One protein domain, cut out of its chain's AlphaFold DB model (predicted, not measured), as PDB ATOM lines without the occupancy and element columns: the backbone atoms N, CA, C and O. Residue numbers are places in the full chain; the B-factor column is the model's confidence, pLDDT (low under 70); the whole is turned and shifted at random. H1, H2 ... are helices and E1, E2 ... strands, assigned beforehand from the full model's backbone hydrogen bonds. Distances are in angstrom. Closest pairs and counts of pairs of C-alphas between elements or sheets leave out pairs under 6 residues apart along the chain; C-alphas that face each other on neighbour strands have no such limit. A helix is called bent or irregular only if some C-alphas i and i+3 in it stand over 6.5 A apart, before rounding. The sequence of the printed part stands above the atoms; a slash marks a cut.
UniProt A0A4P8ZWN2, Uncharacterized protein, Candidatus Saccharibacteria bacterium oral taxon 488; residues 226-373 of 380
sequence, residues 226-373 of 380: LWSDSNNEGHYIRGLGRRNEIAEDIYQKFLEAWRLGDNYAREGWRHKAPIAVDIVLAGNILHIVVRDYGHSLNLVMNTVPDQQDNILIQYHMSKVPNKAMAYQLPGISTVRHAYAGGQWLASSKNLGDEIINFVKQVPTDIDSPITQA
ATOM      1  N   LEU A 226     190.297 143.506 148.113       89.62
ATOM      2  CA  LEU A 226     188.914 143.366 148.539       89.62
ATOM      3  C   LEU A 226     188.395 144.709 149.062       89.62
ATOM      4  O   LEU A 226     188.917 145.229 150.050       89.62
ATOM      5  N   TRP A 227     187.347 145.254 148.442       89.00
ATOM      6  CA  TRP A 227     186.685 146.481 148.907       89.00
ATOM      7  C   TRP A 227     185.323 146.223 149.560       89.00
ATOM      8  O   TRP A 227     184.806 147.097 150.258       89.00
ATOM      9  N   SER A 228     184.749 145.030 149.379       87.06
ATOM     10  CA  SER A 228     183.555 144.598 150.107       87.06
ATOM     11  C   SER A 228     183.449 143.079 150.174       87.06
ATOM     12  O   SER A 228     183.774 142.387 149.212       87.06
ATOM     13  N   ASP A 229     182.955 142.563 151.296       89.94
ATOM     14  CA  ASP A 229     182.731 141.136 151.517       89.94
ATOM     15  C   ASP A 229     181.506 140.939 152.405       89.94
ATOM     16  O   ASP A 229     181.449 141.411 153.542       89.94
ATOM     17  N   SER A 230     180.504 140.258 151.862       86.75
ATOM     18  CA  SER A 230     179.384 139.739 152.634       86.75
ATOM     19  C   SER A 230     179.431 138.226 152.552       86.75
ATOM     20  O   SER A 230     179.327 137.676 151.460       86.75
ATOM     21  N   ASN A 231     179.538 137.561 153.699       84.81
ATOM     22  CA  ASN A 231     179.650 136.112 153.788       84.81
ATOM     23  C   ASN A 231     178.627 135.554 154.784       84.81
ATOM     24  O   ASN A 231     178.413 136.129 155.855       84.81
ATOM     25  N   ASN A 232     177.998 134.435 154.434       76.25
ATOM     26  CA  ASN A 232     177.162 133.658 155.336       76.25
ATOM     27  C   ASN A 232     177.257 132.163 154.999       76.25
ATOM     28  O   ASN A 232     176.880 131.761 153.903       76.25
ATOM     29  N   GLU A 233     177.724 131.340 155.943       71.56
ATOM     30  CA  GLU A 233     177.766 129.868 155.825       71.56
ATOM     31  C   GLU A 233     178.395 129.343 154.514       71.56
ATOM     32  O   GLU A 233     177.963 128.337 153.956       71.56
ATOM     33  N   GLY A 234     179.444 130.010 154.017       68.62
ATOM     34  CA  GLY A 234     180.152 129.611 152.793       68.62
ATOM     35  C   GLY A 234     179.561 130.181 151.502       68.62
ATOM     36  O   GLY A 234     180.087 129.913 150.425       68.62
ATOM     37  N   HIS A 235     178.504 130.987 151.600       82.50
ATOM     38  CA  HIS A 235     177.995 131.801 150.504       82.50
ATOM     39  C   HIS A 235     178.586 133.208 150.598       82.50
ATOM     40  O   HIS A 235     178.738 133.721 151.709       82.50
ATOM     41  N   TYR A 236     178.894 133.844 149.466       88.50
ATOM     42  CA  TYR A 236     179.530 135.162 149.477       88.50
ATOM     43  C   TYR A 236     179.092 136.099 148.348       88.50
ATOM     44  O   TYR A 236     178.739 135.677 147.250       88.50
ATOM     45  N   ILE A 237     179.196 137.401 148.594       91.62
ATOM     46  CA  ILE A 237     179.233 138.432 147.555       91.62
ATOM     47  C   ILE A 237     180.457 139.295 147.847       91.62
ATOM     48  O   ILE A 237     180.520 139.932 148.904       91.62
ATOM     49  N   ARG A 238     181.416 139.306 146.919       92.81
ATOM     50  CA  ARG A 238     182.683 140.033 147.038       92.81
ATOM     51  C   ARG A 238     182.793 141.120 145.976       92.81
ATOM     52  O   ARG A 238     182.469 140.907 144.808       92.81
ATOM     53  N   GLY A 239     183.277 142.275 146.408       92.12
ATOM     54  CA  GLY A 239     183.741 143.357 145.555       92.12
ATOM     55  C   GLY A 239     185.266 143.376 145.534       92.12
ATOM     56  O   GLY A 239     185.886 143.535 146.588       92.12
ATOM     57  N   LEU A 240     185.854 143.200 144.353       90.88
ATOM     58  CA  LEU A 240     187.292 143.070 144.131       90.88
ATOM     59  C   LEU A 240     187.809 144.151 143.173       90.88
ATOM     60  O   LEU A 240     187.090 144.620 142.284       90.88
ATOM     61  N   GLY A 241     189.078 144.515 143.326       87.94
ATOM     62  CA  GLY A 241     189.746 145.494 142.482       87.94
ATOM     63  C   GLY A 241     189.425 146.932 142.878       87.94
ATOM     64  O   GLY A 241     189.498 147.313 144.045       87.94
ATOM     65  N   ARG A 242     189.079 147.756 141.889       84.94
ATOM     66  CA  ARG A 242     188.646 149.138 142.107       84.94
ATOM     67  C   ARG A 242     187.199 149.188 142.586       84.94
ATOM     68  O   ARG A 242     186.408 148.294 142.302       84.94
ATOM     69  N   ARG A 243     186.828 150.286 143.238       85.56
ATOM     70  CA  ARG A 243     185.444 150.570 143.621       85.56
ATOM     71  C   ARG A 243     184.950 151.805 142.876       85.56
ATOM     72  O   ARG A 243     185.654 152.801 142.809       85.56
ATOM     73  N   ASN A 244     183.736 151.751 142.339       84.06
ATOM     74  CA  ASN A 244     183.039 152.924 141.814       84.06
ATOM     75  C   ASN A 244     181.522 152.774 141.982       84.06
ATOM     76  O   ASN A 244     181.046 151.740 142.451       84.06
ATOM     77  N   GLU A 245     180.766 153.795 141.579       85.69
ATOM     78  CA  GLU A 245     179.309 153.823 141.739       85.69
ATOM     79  C   GLU A 245     178.602 152.666 141.020       85.69
ATOM     80  O   GLU A 245     177.671 152.086 141.569       85.69
ATOM     81  N   ILE A 246     179.067 152.280 139.828       85.56
ATOM     82  CA  ILE A 246     178.456 151.202 139.036       85.56
ATOM     83  C   ILE A 246     178.695 149.832 139.685       85.56
ATOM     84  O   ILE A 246     177.764 149.037 139.828       85.56
ATOM     85  N   ALA A 247     179.935 149.544 140.086       88.19
ATOM     86  CA  ALA A 247     180.284 148.298 140.760       88.19
ATOM     87  C   ALA A 247     179.589 148.192 142.127       88.19
ATOM     88  O   ALA A 247     179.117 147.115 142.495       88.19
ATOM     89  N   GLU A 248     179.473 149.309 142.851       90.44
ATOM     90  CA  GLU A 248     178.748 149.381 144.120       90.44
ATOM     91  C   GLU A 248     177.241 149.166 143.936       90.44
ATOM     92  O   GLU A 248     176.660 148.389 144.690       90.44
ATOM     93  N   ASP A 249     176.604 149.792 142.940       91.06
ATOM     94  CA  ASP A 249     175.179 149.580 142.643       91.06
ATOM     95  C   ASP A 249     174.899 148.097 142.387       91.06
ATOM     96  O   ASP A 249     174.069 147.486 143.059       91.06
ATOM     97  N   ILE A 250     175.672 147.470 141.499       92.56
ATOM     98  CA  ILE A 250     175.551 146.039 141.206       92.56
ATOM     99  C   ILE A 250     175.746 145.197 142.472       92.56
ATOM    100  O   ILE A 250     174.962 144.278 142.726       92.56
ATOM    101  N   TYR A 251     176.755 145.514 143.287       93.75
ATOM    102  CA  TYR A 251     176.997 144.833 144.558       93.75
ATOM    103  C   TYR A 251     175.783 144.924 145.491       93.75
ATOM    104  O   TYR A 251     175.313 143.900 145.997       93.75
ATOM    105  N   GLN A 252     175.213 146.118 145.668       93.69
ATOM    106  CA  GLN A 252     174.021 146.312 146.491       93.69
ATOM    107  C   GLN A 252     172.810 145.560 145.932       93.69
ATOM    108  O   GLN A 252     172.080 144.936 146.701       93.69
ATOM    109  N   LYS A 253     172.628 145.520 144.610       93.56
ATOM    110  CA  LYS A 253     171.540 144.768 143.966       93.56
ATOM    111  C   LYS A 253     171.650 143.260 144.195       93.56
ATOM    112  O   LYS A 253     170.641 142.601 144.461       93.56
ATOM    113  N   PHE A 254     172.862 142.701 144.174       92.75
ATOM    114  CA  PHE A 254     173.073 141.308 144.572       92.75
ATOM    115  C   PHE A 254     172.825 141.091 146.073       92.75
ATOM    116  O   PHE A 254     172.197 140.095 146.438       92.75
ATOM    117  N   LEU A 255     173.233 142.019 146.948       90.81
ATOM    118  CA  LEU A 255     172.920 141.932 148.381       90.81
ATOM    119  C   LEU A 255     171.417 141.979 148.658       90.81
ATOM    120  O   LEU A 255     170.917 141.216 149.483       90.81
ATOM    121  N   GLU A 256     170.683 142.865 147.990       90.81
ATOM    122  CA  GLU A 256     169.224 142.948 148.073       90.81
ATOM    123  C   GLU A 256     168.578 141.630 147.651       90.81
ATOM    124  O   GLU A 256     167.753 141.092 148.391       90.81
ATOM    125  N   ALA A 257     169.011 141.069 146.518       88.25
ATOM    126  CA  ALA A 257     168.559 139.764 146.057       88.25
ATOM    127  C   ALA A 257     168.832 138.664 147.090       88.25
ATOM    128  O   ALA A 257     167.959 137.837 147.363       88.25
ATOM    129  N   TRP A 258     170.015 138.671 147.707       86.31
ATOM    130  CA  TRP A 258     170.392 137.689 148.717       86.31
ATOM    131  C   TRP A 258     169.554 137.805 149.997       86.31
ATOM    132  O   TRP A 258     169.096 136.794 150.538       86.31
ATOM    133  N   ARG A 259     169.250 139.035 150.426       87.19
ATOM    134  CA  ARG A 259     168.398 139.338 151.592       87.19
ATOM    135  C   ARG A 259     166.942 138.896 151.428       87.19
ATOM    136  O   ARG A 259     166.235 138.804 152.431       87.19
ATOM    137  N   LEU A 260     166.486 138.574 150.212       85.19
ATOM    138  CA  LEU A 260     165.142 138.027 149.994       85.19
ATOM    139  C   LEU A 260     164.928 136.695 150.725       85.19
ATOM    140  O   LEU A 260     163.788 136.376 151.080       85.19
ATOM    141  N   GLY A 261     165.993 135.919 150.957       81.75
ATOM    142  CA  GLY A 261     165.904 134.608 151.597       81.75
ATOM    143  C   GLY A 261     164.887 133.714 150.884       81.75
ATOM    144  O   GLY A 261     164.938 133.551 149.667       81.75
ATOM    145  N   ASP A 262     163.918 133.172 151.621       82.06
ATOM    146  CA  ASP A 262     162.857 132.319 151.063       82.06
ATOM    147  C   ASP A 262     161.771 133.086 150.280       82.06
ATOM    148  O   ASP A 262     160.926 132.467 149.634       82.06
ATOM    149  N   ASN A 263     161.789 134.424 150.279       84.62
ATOM    150  CA  ASN A 263     160.830 135.237 149.522       84.62
ATOM    151  C   ASN A 263     161.225 135.451 148.051       84.62
ATOM    152  O   ASN A 263     160.471 136.098 147.326       84.62
ATOM    153  N   TYR A 264     162.354 134.898 147.592       82.88
ATOM    154  CA  TYR A 264     162.894 135.099 146.238       82.88
ATOM    155  C   TYR A 264     161.847 134.915 145.122       82.88
ATOM    156  O   TYR A 264     161.754 135.738 144.212       82.88
ATOM    157  N   ALA A 265     160.995 133.889 145.231       82.00
ATOM    158  CA  ALA A 265     159.985 133.571 144.224       82.00
ATOM    159  C   ALA A 265     158.946 134.689 144.024       82.00
ATOM    160  O   ALA A 265     158.409 134.841 142.927       82.00
ATOM    161  N   ARG A 266     158.667 135.496 145.061       83.00
ATOM    162  CA  ARG A 266     157.739 136.638 144.968       83.00
ATOM    163  C   ARG A 266     158.307 137.776 144.121       83.00
ATOM    164  O   ARG A 266     157.541 138.485 143.484       83.00
ATOM    165  N   GLU A 267     159.630 137.883 144.060       82.00
ATOM    166  CA  GLU A 267     160.370 138.908 143.313       82.00
ATOM    167  C   GLU A 267     160.797 138.428 141.912       82.00
ATOM    168  O   GLU A 267     161.713 138.974 141.285       82.00
ATOM    169  N   GLY A 268     160.148 137.368 141.417       80.75
ATOM    170  CA  GLY A 268     160.359 136.832 140.071       80.75
ATOM    171  C   GLY A 268     161.628 135.997 139.906       80.75
ATOM    172  O   GLY A 268     161.957 135.621 138.781       80.75
ATOM    173  N   TRP A 269     162.339 135.682 140.992       83.31
ATOM    174  CA  TRP A 269     163.446 134.734 140.941       83.31
ATOM    175  C   TRP A 269     162.921 133.304 140.794       83.31
ATOM    176  O   TRP A 269     162.024 132.878 141.519       83.31
ATOM    177  N   ARG A 270     163.508 132.537 139.872       76.38
ATOM    178  CA  ARG A 270     163.182 131.109 139.704       76.38
ATOM    179  C   ARG A 270     163.838 130.235 140.766       76.38
ATOM    180  O   ARG A 270     163.262 129.229 141.165       76.38
ATOM    181  N   HIS A 271     165.005 130.662 141.236       77.62
ATOM    182  CA  HIS A 271     165.828 129.978 142.229       77.62
ATOM    183  C   HIS A 271     166.260 130.964 143.301       77.62
ATOM    184  O   HIS A 271     166.158 132.176 143.108       77.62
ATOM    185  N   LYS A 272     166.746 130.458 144.435       77.81
ATOM    186  CA  LYS A 272     167.343 131.318 145.461       77.81
ATOM    187  C   LYS A 272     168.468 132.167 144.859       77.81
ATOM    188  O   LYS A 272     169.056 131.813 143.833       77.81
ATOM    189  N   ALA A 273     168.737 133.300 145.501       71.38
ATOM    190  CA  ALA A 273     169.827 134.180 145.107       71.38
ATOM    191  C   ALA A 273     171.158 133.407 144.995       71.38
ATOM    192  O   ALA A 273     171.321 132.401 145.697       71.38
ATOM    193  N   PRO A 274     172.080 133.849 144.121       76.75
ATOM    194  CA  PRO A 274     173.346 133.162 143.893       76.75
ATOM    195  C   PRO A 274     174.098 132.867 145.190       76.75
ATOM    196  O   PRO A 274     174.140 133.702 146.091       76.75
ATOM    197  N   ILE A 275     174.710 131.685 145.266       78.75
ATOM    198  CA  ILE A 275     175.491 131.280 146.441       78.75
ATOM    199  C   ILE A 275     176.852 131.975 146.497       78.75
ATOM    200  O   ILE A 275     177.416 132.118 147.572       78.75
ATOM    201  N   ALA A 276     177.387 132.411 145.355       86.25
ATOM    202  CA  ALA A 276     178.647 133.132 145.312       86.25
ATOM    203  C   ALA A 276     178.699 134.098 144.129       86.25
ATOM    204  O   ALA A 276     178.369 133.711 143.002       86.25
ATOM    205  N   VAL A 277     179.118 135.335 144.388       90.44
ATOM    206  CA  VAL A 277     179.279 136.378 143.370       90.44
ATOM    207  C   VAL A 277     180.599 137.106 143.575       90.44
ATOM    208  O   VAL A 277     180.856 137.615 144.665       90.44
ATOM    209  N   ASP A 278     181.400 137.186 142.518       90.62
ATOM    210  CA  ASP A 278     182.584 138.044 142.452       90.62
ATOM    211  C   ASP A 278     182.318 139.186 141.476       90.62
ATOM    212  O   ASP A 278     181.959 138.937 140.326       90.62
ATOM    213  N   ILE A 279     182.482 140.428 141.933       91.81
ATOM    214  CA  ILE A 279     182.360 141.647 141.126       91.81
ATOM    215  C   ILE A 279     183.742 142.286 141.066       91.81
ATOM    216  O   ILE A 279     184.225 142.822 142.061       91.81
ATOM    217  N   VAL A 280     184.379 142.206 139.904       88.31
ATOM    218  CA  VAL A 280     185.751 142.656 139.669       88.31
ATOM    219  C   VAL A 280     185.726 143.879 138.771       88.31
ATOM    220  O   VAL A 280     185.318 143.787 137.613       88.31
ATOM    221  N   LEU A 281     186.206 145.011 139.276       85.31
ATOM    222  CA  LEU A 281     186.454 146.193 138.455       85.31
ATOM    223  C   LEU A 281     187.959 146.414 138.317       85.31
ATOM    224  O   LEU A 281     188.654 146.676 139.300       85.31
ATOM    225  N   ALA A 282     188.457 146.347 137.088       77.88
ATOM    226  CA  ALA A 282     189.856 146.596 136.774       77.88
ATOM    227  C   ALA A 282     189.960 147.404 135.478       77.88
ATOM    228  O   ALA A 282     189.470 146.996 134.425       77.88
ATOM    229  N   GLY A 283     190.561 148.591 135.568       74.44
ATOM    230  CA  GLY A 283     190.501 149.584 134.495       74.44
ATOM    231  C   GLY A 283     189.057 149.927 134.121       74.44
ATOM    232  O   GLY A 283     188.251 150.263 134.987       74.44
ATOM    233  N   ASN A 284     188.744 149.809 132.829       73.75
ATOM    234  CA  ASN A 284     187.401 150.020 132.273       73.75
ATOM    235  C   ASN A 284     186.610 148.717 132.070       73.75
ATOM    236  O   ASN A 284     185.582 148.726 131.395       73.75
ATOM    237  N   ILE A 285     187.088 147.594 132.610       79.62
ATOM    238  CA  ILE A 285     186.414 146.302 132.498       79.62
ATOM    239  C   ILE A 285     185.760 145.976 133.835       79.62
ATOM    240  O   ILE A 285     186.428 145.881 134.867       79.62
ATOM    241  N   LEU A 286     184.445 145.766 133.794       86.56
ATOM    242  CA  LEU A 286     183.695 145.179 134.898       86.56
ATOM    243  C   LEU A 286     183.384 143.721 134.555       86.56
ATOM    244  O   LEU A 286     182.674 143.435 133.587       86.56
ATOM    245  N   HIS A 287     183.925 142.802 135.347       89.12
ATOM    246  CA  HIS A 287     183.708 141.366 135.217       89.12
ATOM    247  C   HIS A 287     182.947 140.844 136.429       89.12
ATOM    248  O   HIS A 287     183.316 141.115 137.567       89.12
ATOM    249  N   ILE A 288     181.869 140.109 136.184       90.56
ATOM    250  CA  ILE A 288     181.061 139.491 137.233       90.56
ATOM    251  C   ILE A 288     181.024 137.994 137.003       90.56
ATOM    252  O   ILE A 288     180.667 137.538 135.914       90.56
ATOM    253  N   VAL A 289     181.318 137.239 138.055       89.38
ATOM    254  CA  VAL A 289     181.135 135.792 138.088       89.38
ATOM    255  C   VAL A 289     180.012 135.468 139.062       89.38
ATOM    256  O   VAL A 289     180.077 135.839 140.229       89.38
ATOM    257  N   VAL A 290     178.982 134.765 138.591       89.19
ATOM    258  CA  VAL A 290     177.824 134.338 139.389       89.19
ATOM    259  C   VAL A 290     177.780 132.808 139.422       89.19
ATOM    260  O   VAL A 290     177.634 132.168 138.378       89.19
ATOM    261  N   ARG A 291     177.907 132.203 140.610       84.69
ATOM    262  CA  ARG A 291     177.828 130.741 140.798       84.69
ATOM    263  C   ARG A 291     176.391 130.221 140.738       84.69
ATOM    264  O   ARG A 291     175.452 130.958 141.023       84.69
ATOM    265  N   ASP A 292     176.244 128.945 140.375       81.19
ATOM    266  CA  ASP A 292     175.003 128.156 140.218       81.19
ATOM    267  C   ASP A 292     174.088 128.544 139.050       81.19
ATOM    268  O   ASP A 292     173.310 127.720 138.555       81.19
ATOM    269  N   TYR A 293     174.217 129.765 138.547       84.25
ATOM    270  CA  TYR A 293     173.533 130.239 137.352       84.25
ATOM    271  C   TYR A 293     174.362 129.868 136.122       84.25
ATOM    272  O   TYR A 293     175.506 130.286 135.990       84.25
ATOM    273  N   GLY A 294     173.820 129.020 135.241       73.62
ATOM    274  CA  GLY A 294     174.578 128.457 134.120       73.62
ATOM    275  C   GLY A 294     175.782 127.623 134.574       73.62
ATOM    276  O   GLY A 294     176.762 127.546 133.837       73.62
ATOM    277  N   HIS A 295     175.710 127.040 135.783       77.31
ATOM    278  CA  HIS A 295     176.818 126.477 136.575       77.31
ATOM    279  C   HIS A 295     177.833 127.533 137.038       77.31
ATOM    280  O   HIS A 295     178.068 127.684 138.236       77.31
ATOM    281  N   SER A 296     178.350 128.322 136.100       81.62
ATOM    282  CA  SER A 296     178.994 129.596 136.373       81.62
ATOM    283  C   SER A 296     178.764 130.561 135.213       81.62
ATOM    284  O   SER A 296     179.156 130.307 134.069       81.62
ATOM    285  N   LEU A 297     178.099 131.669 135.524       87.94
ATOM    286  CA  LEU A 297     177.815 132.746 134.594       87.94
ATOM    287  C   LEU A 297     178.907 133.807 134.704       87.94
ATOM    288  O   LEU A 297     179.140 134.348 135.781       87.94
ATOM    289  N   ASN A 298     179.501 134.149 133.567       87.81
ATOM    290  CA  ASN A 298     180.394 135.290 133.412       87.81
ATOM    291  C   ASN A 298     179.659 136.411 132.715       87.81
ATOM    292  O   ASN A 298     179.019 136.160 131.694       87.81
ATOM    293  N   LEU A 299     179.827 137.626 133.214       90.88
ATOM    294  CA  LEU A 299     179.408 138.856 132.564       90.88
ATOM    295  C   LEU A 299     180.643 139.737 132.419       90.88
ATOM    296  O   LEU A 299     181.261 140.081 133.418       90.88
ATOM    297  N   VAL A 300     181.008 140.088 131.192       87.75
ATOM    298  CA  VAL A 300     182.072 141.055 130.902       87.75
ATOM    299  C   VAL A 300     181.415 142.280 130.296       87.75
ATOM    300  O   VAL A 300     180.696 142.176 129.299       87.75
ATOM    301  N   MET A 301     181.636 143.434 130.910       88.19
ATOM    302  CA  MET A 301     181.021 144.687 130.498       88.19
ATOM    303  C   MET A 301     182.075 145.629 129.953       88.19
ATOM    304  O   MET A 301     183.086 145.885 130.606       88.19
ATOM    305  N   ASN A 302     181.798 146.157 128.765       76.19
ATOM    306  CA  ASN A 302     182.647 147.123 128.091       76.19
ATOM    307  C   ASN A 302     181.827 148.371 127.759       76.19
ATOM    308  O   ASN A 302     180.706 148.283 127.246       76.19
ATOM    309  N   THR A 303     182.394 149.545 128.021       67.19
ATOM    310  CA  THR A 303     181.840 150.821 127.555       67.19
ATOM    311  C   THR A 303     181.902 150.886 126.036       67.19
ATOM    312  O   THR A 303     182.924 150.527 125.450       67.19
ATOM    313  N   VAL A 304     180.834 151.364 125.393       61.56
ATOM    314  CA  VAL A 304     180.818 151.555 123.939       61.56
ATOM    315  C   VAL A 304     181.139 153.025 123.622       61.56
ATOM    316  O   VAL A 304     180.349 153.901 123.966       61.56
ATOM    317  N   PRO A 305     182.260 153.306 122.941       53.78
ATOM    318  CA  PRO A 305     182.798 154.652 122.679       53.78
ATOM    319  C   PRO A 305     181.816 155.651 122.066       53.78
ATOM    320  O   PRO A 305     181.783 156.818 122.437       53.78
ATOM    321  N   ASP A 306     180.972 155.167 121.155       59.03
ATOM    322  CA  ASP A 306     180.004 155.989 120.427       59.03
ATOM    323  C   ASP A 306     178.586 155.920 121.023       59.03
ATOM    324  O   ASP A 306     177.636 156.449 120.442       59.03
ATOM    325  N   GLN A 307     178.398 155.243 122.165       60.84
ATOM    326  CA  GLN A 307     177.090 155.082 122.806       60.84
ATOM    327  C   GLN A 307     177.156 155.434 124.288       60.84
ATOM    328  O   GLN A 307     177.133 154.569 125.158       60.84
ATOM    329  N   GLN A 308     177.167 156.739 124.553       65.00
ATOM    330  CA  GLN A 308     177.403 157.320 125.874       65.00
ATOM    331  C   GLN A 308     176.428 156.884 126.997       65.00
ATOM    332  O   GLN A 308     176.696 157.063 128.177       65.00
ATOM    333  N   ASP A 309     175.284 156.291 126.679       80.00
ATOM    334  CA  ASP A 309     174.339 155.804 127.697       80.00
ATOM    335  C   ASP A 309     174.244 154.271 127.734       80.00
ATOM    336  O   ASP A 309     173.426 153.730 128.484       80.00
ATOM    337  N   ASN A 310     175.058 153.568 126.935       81.94
ATOM    338  CA  ASN A 310     174.975 152.122 126.775       81.94
ATOM    339  C   ASN A 310     176.283 151.409 127.126       81.94
ATOM    340  O   ASN A 310     177.389 151.846 126.808       81.94
ATOM    341  N   ILE A 311     176.125 150.234 127.717       86.12
ATOM    342  CA  ILE A 311     177.195 149.306 128.056       86.12
ATOM    343  C   ILE A 311     176.931 148.016 127.287       86.12
ATOM    344  O   ILE A 311     175.827 147.470 127.329       86.12
ATOM    345  N   LEU A 312     177.937 147.530 126.559       88.00
ATOM    346  CA  LEU A 312     177.868 146.219 125.928       88.00
ATOM    347  C   LEU A 312     178.189 145.168 126.986       88.00
ATOM    348  O   LEU A 312     179.305 145.123 127.504       88.00
ATOM    349  N   ILE A 313     177.217 144.311 127.273       90.75
ATOM    350  CA  ILE A 313     177.386 143.180 128.176       90.75
ATOM    351  C   ILE A 313     177.535 141.925 127.334       90.75
ATOM    352  O   ILE A 313     176.666 141.594 126.527       90.75
ATOM    353  N   GLN A 314     178.634 141.214 127.543       91.12
ATOM    354  CA  GLN A 314     178.893 139.897 126.979       91.12
ATOM    355  C   GLN A 314     178.765 138.863 128.086       91.12
ATOM    356  O   GLN A 314     179.225 139.095 129.203       91.12
ATOM    357  N   TYR A 315     178.151 137.721 127.786       91.62
ATOM    358  CA  TYR A 315     177.974 136.671 128.776       91.62
ATOM    359  C   TYR A 315     178.361 135.289 128.277       91.62
ATOM    360  O   TYR A 315     178.182 134.950 127.103       91.62
ATOM    361  N   HIS A 316     178.843 134.474 129.212       88.06
ATOM    362  CA  HIS A 316     179.208 133.082 128.990       88.06
ATOM    363  C   HIS A 316     178.733 132.209 130.154       88.06
ATOM    364  O   HIS A 316     178.978 132.527 131.315       88.06
ATOM    365  N   MET A 317     178.066 131.102 129.836       87.62
ATOM    366  CA  MET A 317     177.640 130.065 130.774       87.62
ATOM    367  C   MET A 317     178.455 128.802 130.514       87.62
ATOM    368  O   MET A 317     178.394 128.267 129.406       87.62
ATOM    369  N   SER A 318     179.156 128.301 131.532       77.31
ATOM    370  CA  SER A 318     179.998 127.092 131.457       77.31
ATOM    371  C   SER A 318     179.217 125.773 131.439       77.31
ATOM    372  O   SER A 318     179.800 124.693 131.385       77.31
ATOM    373  N   LYS A 319     177.885 125.851 131.497       81.56
ATOM    374  CA  LYS A 319     176.966 124.733 131.299       81.56
ATOM    375  C   LYS A 319     175.640 125.243 130.767       81.56
ATOM    376  O   LYS A 319     175.224 126.367 131.041       81.56
ATOM    377  N   VAL A 320     174.911 124.378 130.061       84.81
ATOM    378  CA  VAL A 320     173.529 124.655 129.648       84.81
ATOM    379  C   VAL A 320     172.570 123.672 130.320       84.81
ATOM    380  O   VAL A 320     172.190 122.673 129.699       84.81
ATOM    381  N   PRO A 321     172.148 123.934 131.575       84.81
ATOM    382  CA  PRO A 321     171.220 123.057 132.286       84.81
ATOM    383  C   PRO A 321     169.891 122.876 131.547       84.81
ATOM    384  O   PRO A 321     169.346 121.775 131.481       84.81
ATOM    385  N   ASN A 322     169.394 123.953 130.934       89.88
ATOM    386  CA  ASN A 322     168.153 123.955 130.173       89.88
ATOM    387  C   ASN A 322     168.313 124.749 128.869       89.88
ATOM    388  O   ASN A 322     168.331 125.980 128.861       89.88
ATOM    389  N   LYS A 323     168.398 124.034 127.739       90.88
ATOM    390  CA  LYS A 323     168.580 124.649 126.412       90.88
ATOM    391  C   LYS A 323     167.422 125.560 126.011       90.88
ATOM    392  O   LYS A 323     167.664 126.591 125.398       90.88
ATOM    393  N   ALA A 324     166.183 125.191 126.339       91.19
ATOM    394  CA  ALA A 324     165.014 125.986 125.965       91.19
ATOM    395  C   ALA A 324     165.022 127.351 126.663       91.19
ATOM    396  O   ALA A 324     164.700 128.351 126.029       91.19
ATOM    397  N   MET A 325     165.446 127.394 127.929       92.75
ATOM    398  CA  MET A 325     165.645 128.646 128.664       92.75
ATOM    399  C   MET A 325     166.835 129.439 128.123       92.75
ATOM    400  O   MET A 325     166.711 130.637 127.904       92.75
ATOM    401  N   ALA A 326     167.960 128.780 127.822       92.25
ATOM    402  CA  ALA A 326     169.133 129.457 127.268       92.25
ATOM    403  C   ALA A 326     168.839 130.180 125.938       92.25
ATOM    404  O   ALA A 326     169.314 131.291 125.731       92.25
ATOM    405  N   TYR A 327     168.011 129.599 125.061       94.19
ATOM    406  CA  TYR A 327     167.583 130.247 123.811       94.19
ATOM    407  C   TYR A 327     166.688 131.480 124.005       94.19
ATOM    408  O   TYR A 327     166.465 132.213 123.046       94.19
ATOM    409  N   GLN A 328     166.152 131.701 125.206       94.81
ATOM    410  CA  GLN A 328     165.337 132.875 125.527       94.81
ATOM    411  C   GLN A 328     166.171 134.022 126.106       94.81
ATOM    412  O   GLN A 328     165.636 135.112 126.292       94.81
ATOM    413  N   LEU A 329     167.459 133.793 126.389       95.31
ATOM    414  CA  LEU A 329     168.320 134.821 126.958       95.31
ATOM    415  C   LEU A 329     168.550 135.968 125.957       95.31
ATOM    416  O   LEU A 329     168.730 135.714 124.760       95.31
ATOM    417  N   PRO A 330     168.562 137.228 126.431       93.56
ATOM    418  CA  PRO A 330     168.826 138.392 125.593       93.56
ATOM    419  C   PRO A 330     170.122 138.254 124.798       93.56
ATOM    420  O   PRO A 330     171.169 137.962 125.360       93.56
ATOM    421  N   GLY A 331     170.061 138.489 123.485       93.38
ATOM    422  CA  GLY A 331     171.268 138.554 122.660       93.38
ATOM    423  C   GLY A 331     172.029 137.233 122.501       93.38
ATOM    424  O   GLY A 331     173.201 137.248 122.123       93.38
ATOM    425  N   ILE A 332     171.381 136.096 122.781       94.94
ATOM    426  CA  ILE A 332     171.973 134.767 122.628       94.94
ATOM    427  C   ILE A 332     172.492 134.554 121.201       94.94
ATOM    428  O   ILE A 332     171.754 134.665 120.220       94.94
ATOM    429  N   SER A 333     173.772 134.211 121.081       89.50
ATOM    430  CA  SER A 333     174.403 133.897 119.796       89.50
ATOM    431  C   SER A 333     174.752 132.417 119.680       89.50
ATOM    432  O   SER A 333     174.736 131.860 118.582       89.50
ATOM    433  N   THR A 334     175.027 131.759 120.811       87.06
ATOM    434  CA  THR A 334     175.495 130.373 120.838       87.06
ATOM    435  C   THR A 334     174.842 129.590 121.968       87.06
ATOM    436  O   THR A 334     174.929 129.975 123.128       87.06
ATOM    437  N   VAL A 335     174.260 128.432 121.642       88.00
ATOM    438  CA  VAL A 335     173.824 127.426 122.625       88.00
ATOM    439  C   VAL A 335     174.368 126.063 122.217       88.00
ATOM    440  O   VAL A 335     174.034 125.524 121.156       88.00
ATOM    441  N   ARG A 336     175.215 125.481 123.065       81.81
ATOM    442  CA  ARG A 336     175.794 124.144 122.903       81.81
ATOM    443  C   ARG A 336     175.368 123.245 124.059       81.81
ATOM    444  O   ARG A 336     174.478 123.571 124.837       81.81
ATOM    445  N   HIS A 337     175.897 122.024 124.086       72.06
ATOM    446  CA  HIS A 337     175.685 121.143 125.231       72.06
ATOM    447  C   HIS A 337     176.528 121.583 126.431       72.06
ATOM    448  O   HIS A 337     176.003 121.612 127.540       72.06
ATOM    449  N   ALA A 338     177.787 121.947 126.173       71.94
ATOM    450  CA  ALA A 338     178.761 122.319 127.189       71.94
ATOM    451  C   ALA A 338     178.663 123.789 127.613       71.94
ATOM    452  O   ALA A 338     178.867 124.070 128.775       71.94
ATOM    453  N   TYR A 339     178.277 124.715 126.731       83.38
ATOM    454  CA  TYR A 339     178.231 126.139 127.075       83.38
ATOM    455  C   TYR A 339     177.176 126.905 126.277       83.38
ATOM    456  O   TYR A 339     176.624 126.410 125.286       83.38
ATOM    457  N   ALA A 340     176.908 128.137 126.690       87.19
ATOM    458  CA  ALA A 340     176.138 129.098 125.913       87.19
ATOM    459  C   ALA A 340     176.639 130.522 126.162       87.19
ATOM    460  O   ALA A 340     177.214 130.808 127.205       87.19
ATOM    461  N   GLY A 341     176.411 131.414 125.206       90.62
ATOM    462  CA  GLY A 341     176.857 132.795 125.313       90.62
ATOM    463  C   GLY A 341     176.153 133.715 124.332       90.62
ATOM    464  O   GLY A 341     175.538 133.272 123.353       90.62
ATOM    465  N   GLY A 342     176.237 135.002 124.623       92.19
ATOM    466  CA  GLY A 342     175.592 136.054 123.859       92.19
ATOM    467  C   GLY A 342     176.048 137.425 124.323       92.19
ATOM    468  O   GLY A 342     176.945 137.551 125.159       92.19
ATOM    469  N   GLN A 343     175.429 138.458 123.765       94.25
ATOM    470  CA  GLN A 343     175.718 139.835 124.143       94.25
ATOM    471  C   GLN A 343     174.525 140.753 123.902       94.25
ATOM    472  O   GLN A 343     173.794 140.576 122.927       94.25
ATOM    473  N   TRP A 344     174.354 141.765 124.744       93.44
ATOM    474  CA  TRP A 344     173.323 142.785 124.567       93.44
ATOM    475  C   TRP A 344     173.818 144.165 125.009       93.44
ATOM    476  O   TRP A 344     174.804 144.284 125.731       93.44
ATOM    477  N   LEU A 345     173.139 145.212 124.540       90.88
ATOM    478  CA  LEU A 345     173.365 146.584 124.990       90.88
ATOM    479  C   LEU A 345     172.405 146.892 126.140       90.88
ATOM    480  O   LEU A 345     171.193 146.754 125.968       90.88
ATOM    481  N   ALA A 346     172.957 147.303 127.275       88.81
ATOM    482  CA  ALA A 346     172.233 147.719 128.473       88.81
ATOM    483  C   ALA A 346     172.399 149.214 128.718       88.81
ATOM    484  O   ALA A 346     173.422 149.783 128.336       88.81
ATOM    485  N   SER A 347     171.439 149.848 129.389       86.88
ATOM    486  CA  SER A 347     171.597 151.240 129.801       86.88
ATOM    487  C   SER A 347     172.489 151.344 131.036       86.88
ATOM    488  O   SER A 347     172.284 150.646 132.028       86.88
ATOM    489  N   SER A 348     173.430 152.288 131.025       81.50
ATOM    490  CA  SER A 348     174.269 152.585 132.192       81.50
ATOM    491  C   SER A 348     173.470 153.099 133.398       81.50
ATOM    492  O   SER A 348     173.893 152.909 134.532       81.50
ATOM    493  N   LYS A 349     172.291 153.703 133.179       83.75
ATOM    494  CA  LYS A 349     171.485 154.354 134.233       83.75
ATOM    495  C   LYS A 349     170.815 153.386 135.208       83.75
ATOM    496  O   LYS A 349     170.543 153.784 136.332       83.75
ATOM    497  N   ASN A 350     170.523 152.157 134.778       85.19
ATOM    498  CA  ASN A 350     169.845 151.136 135.589       85.19
ATOM    499  C   ASN A 350     170.582 149.790 135.509       85.19
ATOM    500  O   ASN A 350     169.957 148.726 135.521       85.19
ATOM    501  N   LEU A 351     171.910 149.836 135.373       89.00
ATOM    502  CA  LEU A 351     172.708 148.660 135.046       89.00
ATOM    503  C   LEU A 351     172.542 147.540 136.080       89.00
ATOM    504  O   LEU A 351     172.327 146.396 135.687       89.00
ATOM    505  N   GLY A 352     172.563 147.844 137.382       91.12
ATOM    506  CA  GLY A 352     172.371 146.835 138.422       91.12
ATOM    507  C   GLY A 352     171.035 146.095 138.313       91.12
ATOM    508  O   GLY A 352     170.998 144.866 138.411       91.12
ATOM    509  N   ASP A 353     169.944 146.805 138.017       91.69
ATOM    510  CA  ASP A 353     168.631 146.186 137.804       91.69
ATOM    511  C   ASP A 353     168.591 145.343 136.523       91.69
ATOM    512  O   ASP A 353     168.018 144.249 136.518       91.69
ATOM    513  N   GLU A 354     169.211 145.807 135.434       93.19
ATOM    514  CA  GLU A 354     169.317 145.032 134.192       93.19
ATOM    515  C   GLU A 354     170.098 143.728 134.397       93.19
ATOM    516  O   GLU A 354     169.647 142.664 133.962       93.19
ATOM    517  N   ILE A 355     171.216 143.786 135.125       93.62
ATOM    518  CA  ILE A 355     172.040 142.620 135.464       93.62
ATOM    519  C   ILE A 355     171.251 141.624 136.307       93.62
ATOM    520  O   ILE A 355     171.181 140.445 135.956       93.62
ATOM    521  N   ILE A 356     170.595 142.073 137.377       92.88
ATOM    522  CA  ILE A 356     169.787 141.182 138.217       92.88
ATOM    523  C   ILE A 356     168.641 140.548 137.423       92.88
ATOM    524  O   ILE A 356     168.391 139.345 137.542       92.88
ATOM    525  N   ASN A 357     167.956 141.320 136.581       92.81
ATOM    526  CA  ASN A 357     166.878 140.796 135.747       92.81
ATOM    527  C   ASN A 357     167.375 139.789 134.708       92.81
ATOM    528  O   ASN A 357     166.660 138.833 134.399       92.81
ATOM    529  N   PHE A 358     168.588 139.964 134.188       94.75
ATOM    530  CA  PHE A 358     169.234 138.968 133.347       94.75
ATOM    531  C   PHE A 358     169.550 137.689 134.138       94.75
ATOM    532  O   PHE A 358     169.129 136.606 133.732       94.75
ATOM    533  N   VAL A 359     170.203 137.797 135.302       93.69
ATOM    534  CA  VAL A 359     170.579 136.639 136.137       93.69
ATOM    535  C   VAL A 359     169.351 135.803 136.520       93.69
ATOM    536  O   VAL A 359     169.391 134.581 136.411       93.69
ATOM    537  N   LYS A 360     168.213 136.431 136.853       91.81
ATOM    538  CA  LYS A 360     166.933 135.737 137.130       91.81
ATOM    539  C   LYS A 360     166.457 134.803 136.009       91.81
ATOM    540  O   LYS A 360     165.686 133.876 136.267       91.81
ATOM    541  N   GLN A 361     166.847 135.077 134.764       92.31
ATOM    542  CA  GLN A 361     166.453 134.305 133.582       92.31
ATOM    543  C   GLN A 361     167.428 133.169 133.267       92.31
ATOM    544  O   GLN A 361     167.065 132.236 132.545       92.31
ATOM    545  N   VAL A 362     168.648 133.231 133.802       92.50
ATOM    546  CA  VAL A 362     169.688 132.239 133.550       92.50
ATOM    547  C   VAL A 362     169.307 130.909 134.210       92.50
ATOM    548  O   VAL A 362     169.002 130.881 135.404       92.50
ATOM    549  N   PRO A 363     169.297 129.791 133.457       90.69
ATOM    550  CA  PRO A 363     168.931 128.496 134.013       90.69
ATOM    551  C   PRO A 363     169.973 127.998 135.016       90.69
ATOM    552  O   PRO A 363     171.175 128.135 134.794       90.69
ATOM    553  N   THR A 364     169.515 127.339 136.076       88.81
ATOM    554  CA  THR A 364     170.371 126.641 137.050       88.81
ATOM    555  C   THR A 364     170.308 125.130 136.837       88.81
ATOM    556  O   THR A 364     169.474 124.624 136.082       88.81
ATOM    557  N   ASP A 365     171.156 124.368 137.530       83.19
ATOM    558  CA  ASP A 365     171.132 122.897 137.478       83.19
ATOM    559  C   ASP A 365     169.783 122.280 137.906       83.19
ATOM    560  O   ASP A 365     169.430 121.174 137.470       83.19
ATOM    561  N   ILE A 366     168.982 123.015 138.685       85.31
ATOM    562  CA  ILE A 366     167.626 122.617 139.083       85.31
ATOM    563  C   ILE A 366     166.656 122.660 137.891       85.31
ATOM    564  O   ILE A 366     165.717 121.865 137.840       85.31
ATOM    565  N   ASP A 367     166.892 123.513 136.892       86.88
ATOM    566  CA  ASP A 367     166.052 123.621 135.688       86.88
ATOM    567  C   ASP A 367     166.283 122.500 134.671       86.88
ATOM    568  O   ASP A 367     165.580 122.431 133.654       86.88
ATOM    569  N   SER A 368     167.269 121.629 134.903       84.44
ATOM    570  CA  SER A 368     167.525 120.491 134.024       84.44
ATOM    571  C   SER A 368     166.276 119.614 133.910       84.44
ATOM    572  O   SER A 368     165.714 119.229 134.938       84.44
ATOM    573  N   PRO A 369     165.849 119.218 132.694       82.19
ATOM    574  CA  PRO A 369     164.696 118.335 132.513       82.19
ATOM    575  C   PRO A 369     164.792 117.033 133.317       82.19
ATOM    576  O   PRO A 369     163.774 116.508 133.761       82.19
ATOM    577  N   ILE A 370     166.011 116.522 133.529       78.25
ATOM    578  CA  ILE A 370     166.258 115.328 134.346       78.25
ATOM    579  C   ILE A 370     165.994 115.637 135.820       78.25
ATOM    580  O   ILE A 370     165.239 114.916 136.468       78.25
ATOM    581  N   THR A 371     166.570 116.724 136.340       77.69
ATOM    582  CA  THR A 371     166.362 117.161 137.726       77.69
ATOM    583  C   THR A 371     164.882 117.441 137.991       77.69
ATOM    584  O   THR A 371     164.326 116.936 138.960       77.69
ATOM    585  N   GLN A 372     164.207 118.139 137.076       77.06
ATOM    586  CA  GLN A 372     162.766 118.393 137.130       77.06
ATOM    587  C   GLN A 372     161.944 117.096 137.127       77.06
ATOM    588  O   GLN A 372     161.005 116.967 137.908       77.06
ATOM    589  N   ALA A 373     162.311 116.104 136.311       74.06
ATOM    590  CA  ALA A 373     161.638 114.803 136.300       74.06
ATOM    591  C   ALA A 373     161.841 114.009 137.605       74.06
ATOM    592  O   ALA A 373     160.945 113.272 138.016       74.06
TER     593      ALA A 373
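Overview. This is residues 226 to 373 of the 380 residues of an uncharacterized protein of Candidatus Saccharibacteria bacterium oral taxon 488 (UniProt A0A4P8ZWN2). A twisted, curled sheet of eight strands makes a wall, with H1 and H4 side by side over one of its faces and the other face bare. The short H2 follows the end of H1 off the sheet, and the last residues lead away to H5, the element farthest from the mean of the C-alphas. The printed part has 148 residues, with five named helices and eight named strands in the order E1 E2 H1 H2 E3 E4 E5 E6 H3 E7 E8 H4 H5. The mixed sheet runs E1 E2 E3 E4 E5 E6 E8 E7; the class is mixed, helices and strands. The whole is compact, with a radius of gyration of the C-alphas of 14.9 A and spans of 44 by 37 by 25 A.

Along the chain. E1, residues 226 to 232, begins at C-alpha 226 (188.914, 143.366, 148.539) and is 16.7 A long. E2 is 235 to 241, 19.7 A; H1 is 245 to 259, 20.6 A; H2 is 261 to 267. E3 is 276 to 282, 19.5 A; E4 285 to 292, 22.8 A; E5 295 to 303, 26.4 A; E6 310 to 317, 22.6 A. H3, 323 to 326, and E7, 332 to 335, are short. E8 is 340 to 347, 22.9 A; H4 is 348 to 359, 16.8 A. H5, 369 to 373, ends at C-alpha 373 (161.638, 114.803, 136.300).

Arrangement. E1 and E2 form an antiparallel hairpin, with N 230 and O 237 3.0 A apart. E2 and E3 are parallel, with N 240 and O 279 at 2.8 A; with H1 and H2 between, they form a strand-helix-strand unit with a left-handed crossover. E3 to E6 form a meander, each strand the antiparallel neighbour of the one before: N 280 and O 287 are at 2.8 A, N 288 and O 299 at 2.8 A, N 300 and O 314 at 2.8 A. E8 is antiparallel to E6, N 313 and O 344 at 2.9 A, and to E7, N 341 and O 334 at 2.9 A. E6, H3 and E7 form a split unit, E8 between its strands, with a right-handed crossover; H3 only grazes the sheet. H1 is on the sheet, over E2 and E3, at a height over the sheet of 9.5 A. H4 is on the same face; its residues 351 to 356 touch H1, closest C-alphas Ile 250 and Gly 352, 4.3 A, at a shallow tilt of 34 degrees, only just short of steep, the same way. H2 and H5 are not on the sheet. H2 is irregular, C-alphas 262 and 265 being 7.5 A apart, and so is H4, C-alphas 349 and 352 being 8.7 A apart. Every O i to N i+4 pair is within hydrogen-bond range in H1 and H5, 6 of 8 in H4 and 0 of 3 in H2, where 2 of 4 O i to N i+3 pairs are; H3 is too short for such a pair.

Size, cuts and confidence. The C-alphas farthest apart, those of Asp 306 and Ala 373, are 47.8 A apart. The printed part has no cut and no long link. Mean pLDDT of the printed part is 85.2; residue 234 and residues 303 to 308 are under 70.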